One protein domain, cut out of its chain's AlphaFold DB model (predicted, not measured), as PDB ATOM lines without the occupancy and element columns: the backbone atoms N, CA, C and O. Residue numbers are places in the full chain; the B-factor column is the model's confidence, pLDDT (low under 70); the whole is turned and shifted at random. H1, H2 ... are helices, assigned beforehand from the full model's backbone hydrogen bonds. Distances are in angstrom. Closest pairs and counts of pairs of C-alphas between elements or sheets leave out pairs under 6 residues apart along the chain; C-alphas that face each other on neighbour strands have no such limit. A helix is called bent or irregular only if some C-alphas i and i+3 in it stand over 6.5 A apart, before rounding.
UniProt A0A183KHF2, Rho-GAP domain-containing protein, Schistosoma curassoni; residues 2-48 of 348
ATOM      1  N   ASN A   2       3.536  35.311  16.768       95.19
ATOM      2  CA  ASN A   2       4.267  36.082  15.754       95.19
ATOM      3  C   ASN A   2       5.764  35.671  15.730       95.19
ATOM      4  O   ASN A   2       6.239  35.072  16.703       95.19
ATOM      5  N   PRO A   3       6.516  35.977  14.654       94.31
ATOM      6  CA  PRO A   3       7.941  35.649  14.557       94.31
ATOM      7  C   PRO A   3       8.791  36.205  15.708       94.31
ATOM      8  O   PRO A   3       9.647  35.490  16.219       94.31
ATOM      9  N   SER A   4       8.508  37.423  16.182       93.81
ATOM     10  CA  SER A   4       9.241  38.073  17.279       93.81
ATOM     11  C   SER A   4       9.117  37.310  18.609       93.81
ATOM     12  O   SER A   4      10.122  37.052  19.271       93.81
ATOM     13  N   ASN A   5       7.907  36.867  18.986       95.00
ATOM     14  CA  ASN A   5       7.710  36.075  20.209       95.00
ATOM     15  C   ASN A   5       8.362  34.688  20.092       95.00
ATOM     16  O   ASN A   5       8.862  34.167  21.086       95.00
ATOM     17  N   LEU A   6       8.369  34.090  18.894       95.88
ATOM     18  CA  LEU A   6       9.095  32.840  18.646       95.88
ATOM     19  C   LEU A   6      10.613  33.048  18.738       95.88
ATOM     20  O   LEU A   6      11.301  32.198  19.301       95.88
ATOM     21  N   GLY A   7      11.118  34.194  18.275       93.25
ATOM     22  CA  GLY A   7      12.511  34.599  18.442       93.25
ATOM     23  C   GLY A   7      12.928  34.640  19.909       93.25
ATOM     24  O   GLY A   7      13.886  33.970  20.283       93.25
ATOM     25  N   ILE A   8      12.154  35.328  20.753       92.38
ATOM     26  CA  ILE A   8      12.409  35.420  22.203       92.38
ATOM     27  C   ILE A   8      12.415  34.035  22.874       92.38
ATOM     28  O   ILE A   8      13.270  33.764  23.716       92.38
ATOM     29  N   VAL A   9      11.477  33.153  22.511       94.12
ATOM     30  CA  VAL A   9      11.332  31.826  23.140       94.12
ATOM     31  C   VAL A   9      12.408  30.835  22.684       94.12
ATOM     32  O   VAL A   9      12.895  30.057  23.502       94.12
ATOM     33  N   PHE A  10      12.798  30.844  21.405       93.94
ATOM     34  CA  PHE A  10      13.719  29.839  20.858       93.94
ATOM     35  C   PHE A  10      15.187  30.274  20.799       93.94
ATOM     36  O   PHE A  10      16.062  29.406  20.832       93.94
ATOM     37  N   ALA A  11      15.491  31.574  20.761       90.75
ATOM     38  CA  ALA A  11      16.872  32.057  20.711       90.75
ATOM     39  C   ALA A  11      17.786  31.507  21.831       90.75
ATOM     40  O   ALA A  11      18.895  31.091  21.494       90.75
ATOM     41  N   PRO A  12      17.361  31.399  23.112       87.44
ATOM     42  CA  PRO A  12      18.205  30.835  24.173       87.44
ATOM     43  C   PRO A  12      18.600  29.368  23.944       87.44
ATOM     44  O   PRO A  12      19.671  28.940  24.370       87.44
ATOM     45  N   SER A  13      17.744  28.598  23.266       89.62
ATOM     46  CA  SER A  13      17.987  27.185  22.952       89.62
ATOM     47  C   SER A  13      18.829  27.007  21.688       89.62
ATOM     48  O   SER A  13      19.640  26.088  21.621       89.62
ATOM     49  N   LEU A  14      18.642  27.877  20.688       88.25
ATOM     50  CA  LEU A  14      19.318  27.793  19.388       88.25
ATOM     51  C   LEU A  14      20.729  28.398  19.398       88.25
ATOM     52  O   LEU A  14      21.624  27.868  18.750       88.25
ATOM     53  N   PHE A  15      20.942  29.482  20.150       83.69
ATOM     54  CA  PHE A  15      22.209  30.223  20.205       83.69
ATOM     55  C   PHE A  15      22.988  29.936  21.494       83.69
ATOM     56  O   PHE A  15      23.650  30.817  22.039       83.69
ATOM     57  N   ARG A  16      22.903  28.700  22.009       76.94
ATOM     58  CA  ARG A  16      23.622  28.300  23.225       76.94
ATOM     59  C   ARG A  16      25.134  28.363  22.988       76.94
ATOM     60  O   ARG A  16      25.715  27.486  22.350       76.94
ATOM     61  N   SER A  17      25.760  29.391  23.542       66.19
ATOM     62  CA  SER A  17      27.206  29.566  23.572       66.19
ATOM     63  C   SER A  17      27.901  28.426  24.324       66.19
ATOM     64  O   SER A  17      27.370  27.878  25.294       66.19
ATOM     65  N   ARG A  18      29.107  28.064  23.871       67.06
ATOM     66  CA  ARG A  18      29.931  27.022  24.506       67.06
ATOM     67  C   ARG A  18      30.692  27.565  25.720       67.06
ATOM     68  O   ARG A  18      30.985  26.804  26.637       67.06
ATOM     69  N   GLU A  19      30.987  28.861  25.735       64.12
ATOM     70  CA  GLU A  19      31.699  29.551  26.807       64.12
ATOM     71  C   GLU A  19      30.723  30.334  27.701       64.12
ATOM     72  O   GLU A  19      29.844  31.041  27.209       64.12
ATOM     73  N   GLU A  20      30.927  30.300  29.021       59.25
ATOM     74  CA  GLU A  20      30.200  31.133  29.998       59.25
ATOM     75  C   GLU A  20      30.746  32.579  30.036       59.25
ATOM     76  O   GLU A  20      31.067  33.120  31.094       59.25
ATOM     77  N   SER A  21      30.919  33.214  28.870       59.75
ATOM     78  CA  SER A  21      31.437  34.586  28.784       59.75
ATOM     79  C   SER A  21      30.320  35.628  28.670       59.75
ATOM     80  O   SER A  21      29.243  35.367  28.135       59.75
ATOM     81  N   VAL A  22      30.586  36.859  29.112       52.66
ATOM     82  CA  VAL A  22      29.625  37.971  28.989       52.66
ATOM     83  C   VAL A  22      29.275  38.261  27.519       52.66
ATOM     84  O   VAL A  22      28.122  38.557  27.223       52.66
ATOM     85  N   ALA A  23      30.221  38.084  26.590       54.94
ATOM     86  CA  ALA A  23      29.992  38.200  25.143       54.94
ATOM     87  C   ALA A  23      29.205  37.014  24.545       54.94
ATOM     88  O   ALA A  23      28.644  37.119  23.462       54.94
ATOM     89  N   ALA A  24      29.151  35.888  25.254       55.50
ATOM     90  CA  ALA A  24      28.335  34.725  24.919       55.50
ATOM     91  C   ALA A  24      26.888  34.851  25.448       55.50
ATOM     92  O   ALA A  24      25.961  34.283  24.878       55.50
ATOM     93  N   ILE A  25      26.689  35.633  26.513       56.50
ATOM     94  CA  ILE A  25      25.377  35.959  27.104       56.50
ATOM     95  C   ILE A  25      24.739  37.181  26.411       56.50
ATOM     96  O   ILE A  25      23.514  37.294  26.310       56.50
ATOM     97  N   MET A  26      25.566  38.110  25.929       57.47
ATOM     98  CA  MET A  26      25.161  39.355  25.283       57.47
ATOM     99  C   MET A  26      25.342  39.221  23.759       57.47
ATOM    100  O   MET A  26      26.459  39.212  23.268       57.47
ATOM    101  N   SER A  27      24.299  39.123  22.936       60.38
ATOM    102  CA  SER A  27      22.992  39.764  23.082       60.38
ATOM    103  C   SER A  27      21.829  38.816  22.778       60.38
ATOM    104  O   SER A  27      21.614  38.414  21.633       60.38
ATOM    105  N   THR A  28      20.990  38.556  23.784       68.25
ATOM    106  CA  THR A  28      19.694  37.874  23.613       68.25
ATOM    107  C   THR A  28      18.786  38.583  22.608       68.25
ATOM    108  O   THR A  28      18.018  37.915  21.915       68.25
ATOM    109  N   LYS A  29      18.902  39.915  22.459       81.56
ATOM    110  CA  LYS A  29      18.210  40.670  21.402       81.56
ATOM    111  C   LYS A  29      18.726  40.295  20.014       81.56
ATOM    112  O   LYS A  29      17.907  40.006  19.155       81.56
ATOM    113  N   PHE A  30      20.045  40.230  19.808       87.69
ATOM    114  CA  PHE A  30      20.617  39.807  18.522       87.69
ATOM    115  C   PHE A  30      20.166  38.390  18.153       87.69
ATOM    116  O   PHE A  30      19.661  38.183  17.055       87.69
ATOM    117  N   ALA A  31      20.264  37.440  19.088       89.31
ATOM    118  CA  ALA A  31      19.817  36.069  18.855       89.31
ATOM    119  C   ALA A  31      18.301  35.993  18.563       89.31
ATOM    120  O   ALA A  31      17.889  35.300  17.635       89.31
ATOM    121  N   SER A  32      17.470  36.760  19.282       93.00
ATOM    122  CA  SER A  32      16.020  36.834  19.024       93.00
ATOM    123  C   SER A  32      15.707  37.420  17.645       93.00
ATOM    124  O   SER A  32      14.903  36.850  16.911       93.00
ATOM    125  N   THR A  33      16.374  38.515  17.260       93.31
ATOM    126  CA  THR A  33      16.237  39.143  15.937       93.31
ATOM    127  C   THR A  33      16.741  38.231  14.818       93.31
ATOM    128  O   THR A  33      16.122  38.178  13.760       93.31
ATOM    129  N   ALA A  34      17.814  37.466  15.042       92.88
ATOM    130  CA  ALA A  34      18.304  36.483  14.079       92.88
ATOM    131  C   ALA A  34      17.264  35.376  13.831       92.88
ATOM    132  O   ALA A  34      16.936  35.106  12.677       92.88
ATOM    133  N   VAL A  35      16.676  34.798  14.888       94.31
ATOM    134  CA  VAL A  35      15.582  33.814  14.755       94.31
ATOM    135  C   VAL A  35      14.359  34.427  14.065       94.31
ATOM    136  O   VAL A  35      13.792  33.811  13.166       94.31
ATOM    137  N   GLU A  36      13.963  35.646  14.437       96.19
ATOM    138  CA  GLU A  36      12.845  36.358  13.808       96.19
ATOM    139  C   GLU A  36      13.074  36.566  12.299       96.19
ATOM    140  O   GLU A  36      12.201  36.233  11.495       96.19
ATOM    141  N   LEU A  37      14.261  37.034  11.901       95.69
ATOM    142  CA  LEU A  37      14.635  37.195  10.494       95.69
ATOM    143  C   LEU A  37      14.701  35.853   9.753       95.69
ATOM    144  O   LEU A  37      14.273  35.793   8.598       95.69
ATOM    145  N   MET A  38      15.177  34.783  10.398       95.75
ATOM    146  CA  MET A  38      15.187  33.433   9.820       95.75
ATOM    147  C   MET A  38      13.774  32.894   9.571       95.75
ATOM    148  O   MET A  38      13.544  32.252   8.548       95.75
ATOM    149  N   ILE A  39      12.822  33.176  10.468       95.31
ATOM    150  CA  ILE A  39      11.409  32.802  10.300       95.31
ATOM    151  C   ILE A  39      10.768  33.620   9.170       95.31
ATOM    152  O   ILE A  39      10.128  33.048   8.291       95.31
ATOM    153  N   ILE A  40      10.955  34.946   9.166       96.12
ATOM    154  CA  ILE A  40      10.363  35.846   8.157       96.12
ATOM    155  C   ILE A  40      10.872  35.520   6.745       96.12
ATOM    156  O   ILE A  40      10.096  35.529   5.794       96.12
ATOM    157  N   ASN A  41      12.162  35.200   6.607       95.38
ATOM    158  CA  ASN A  41      12.808  34.951   5.315       95.38
ATOM    159  C   ASN A  41      12.979  33.456   5.001       95.38
ATOM    160  O   ASN A  41      13.781  33.109   4.132       95.38
ATOM    161  N   TYR A  42      12.240  32.568   5.681       94.00
ATOM    162  CA  TYR A  42      12.406  31.112   5.584       94.00
ATOM    163  C   TYR A  42      12.466  30.608   4.134       94.00
ATOM    164  O   TYR A  42      13.404  29.904   3.775       94.00
ATOM    165  N   SER A  43      11.529  31.029   3.277       90.75
ATOM    166  CA  SER A  43      11.453  30.594   1.873       90.75
ATOM    167  C   SER A  43      12.669  30.993   1.026       90.75
ATOM    168  O   SER A  43      12.976  30.318   0.047       90.75
ATOM    169  N   SER A  44      13.354  32.082   1.392       91.62
ATOM    170  CA  SER A  44      14.548  32.586   0.700       91.62
ATOM    171  C   SER A  44      15.837  31.973   1.251       91.62
ATOM    172  O   SER A  44      16.782  31.755   0.499       91.62
ATOM    173  N   LEU A  45      15.880  31.700   2.560       89.31
ATOM    174  CA  LEU A  45      17.034  31.105   3.250       89.31
ATOM    175  C   LEU A  45      17.093  29.582   3.095       89.31
ATOM    176  O   LEU A  45      18.175  29.005   3.033       89.31
ATOM    177  N   PHE A  46      15.928  28.943   3.003       88.00
ATOM    178  CA  PHE A  46      15.766  27.506   2.830       88.00
ATOM    179  C   PHE A  46      14.838  27.214   1.641       88.00
ATOM    180  O   PHE A  46      13.726  26.714   1.841       88.00
ATOM    181  N   PRO A  47      15.255  27.506   0.390       83.19
ATOM    182  CA  PRO A  47      14.499  27.098  -0.785       83.19
ATOM    183  C   PRO A  47      14.371  25.574  -0.791       83.19
ATOM    184  O   PRO A  47      15.341  24.849  -1.028       83.19
ATOM    185  N   ILE A  48      13.169  25.068  -0.509       76.38
ATOM    186  CA  ILE A  48      12.894  23.637  -0.592       76.38
ATOM    187  C   ILE A  48      12.878  23.272  -2.075       76.38
ATOM    188  O   ILE A  48      11.846  23.341  -2.742       76.38
TER     189      ILE A  48
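Overview. This is residues 2 to 48 of the 348 residues of the protein "Rho-GAP domain-containing protein" of Schistosoma curassoni (UniProt A0A183KHF2). Two longer helices, H3 and H1, cross steeply near their middles as an X, while the chain loops out beyond one end of H3 and turns into a short helix, H4, at the other. Residues 18 to 23 of that loop stick out, and 22 and 23 begin the short helix H2. The printed part has 47 residues with four named helices, H1, H2, H3 and H4 in chain order, and no named strand: an all-helix domain. It is only just loose, close to compact, with a radius of gyration of the C-alphas of 11.7 A, and elongated, spanning 35 by 20 by 13 A.

Along the chain. Find C-alpha 28 at (19.694, 37.874, 23.613); from there H3, residues 28 to 40, runs 18.2 A to C-alpha 40 at (10.363, 35.846, 8.157). Look next at H1, residues 3 to 14, which starts at C-alpha 3 at (7.941, 35.649, 14.557) and covers 14.6 A. H1 is irregular: C-alphas 9 and 12 are 7.0 A apart. H2 is residues 22 to 25 and H4 is residues 42 to 45.

Arrangement. Begin at Ser 32 in H3, where H1 and H3 touch; its C-alpha is 4.2 A from that of Gly 7, their closest pair. They run opposite ways at a steep tilt of 61 degrees. H4 is close to H3 but not clearly touching, with the closest C-alphas, of Met 38 and Leu 45, 7.2 A apart. H2 and H3 meet only through their link. H1 and H2 are apart, as are H4 and both H1 and H2. In H3 every O i to N i+4 pair is within hydrogen-bond range, in H1 6 of 8, and H2 and H4 are too short for such a pair.

Size, cuts and confidence. The two C-alphas farthest apart, of Val 22 and Ile 48, are 36.9 A apart. The printed part has no cut; the links H2 to H3 and H3 to H4 are tight, and H1 to H2 is short. Mean pLDDT of the printed part is 83.1, but residues 17 to 28 of this model are under 70.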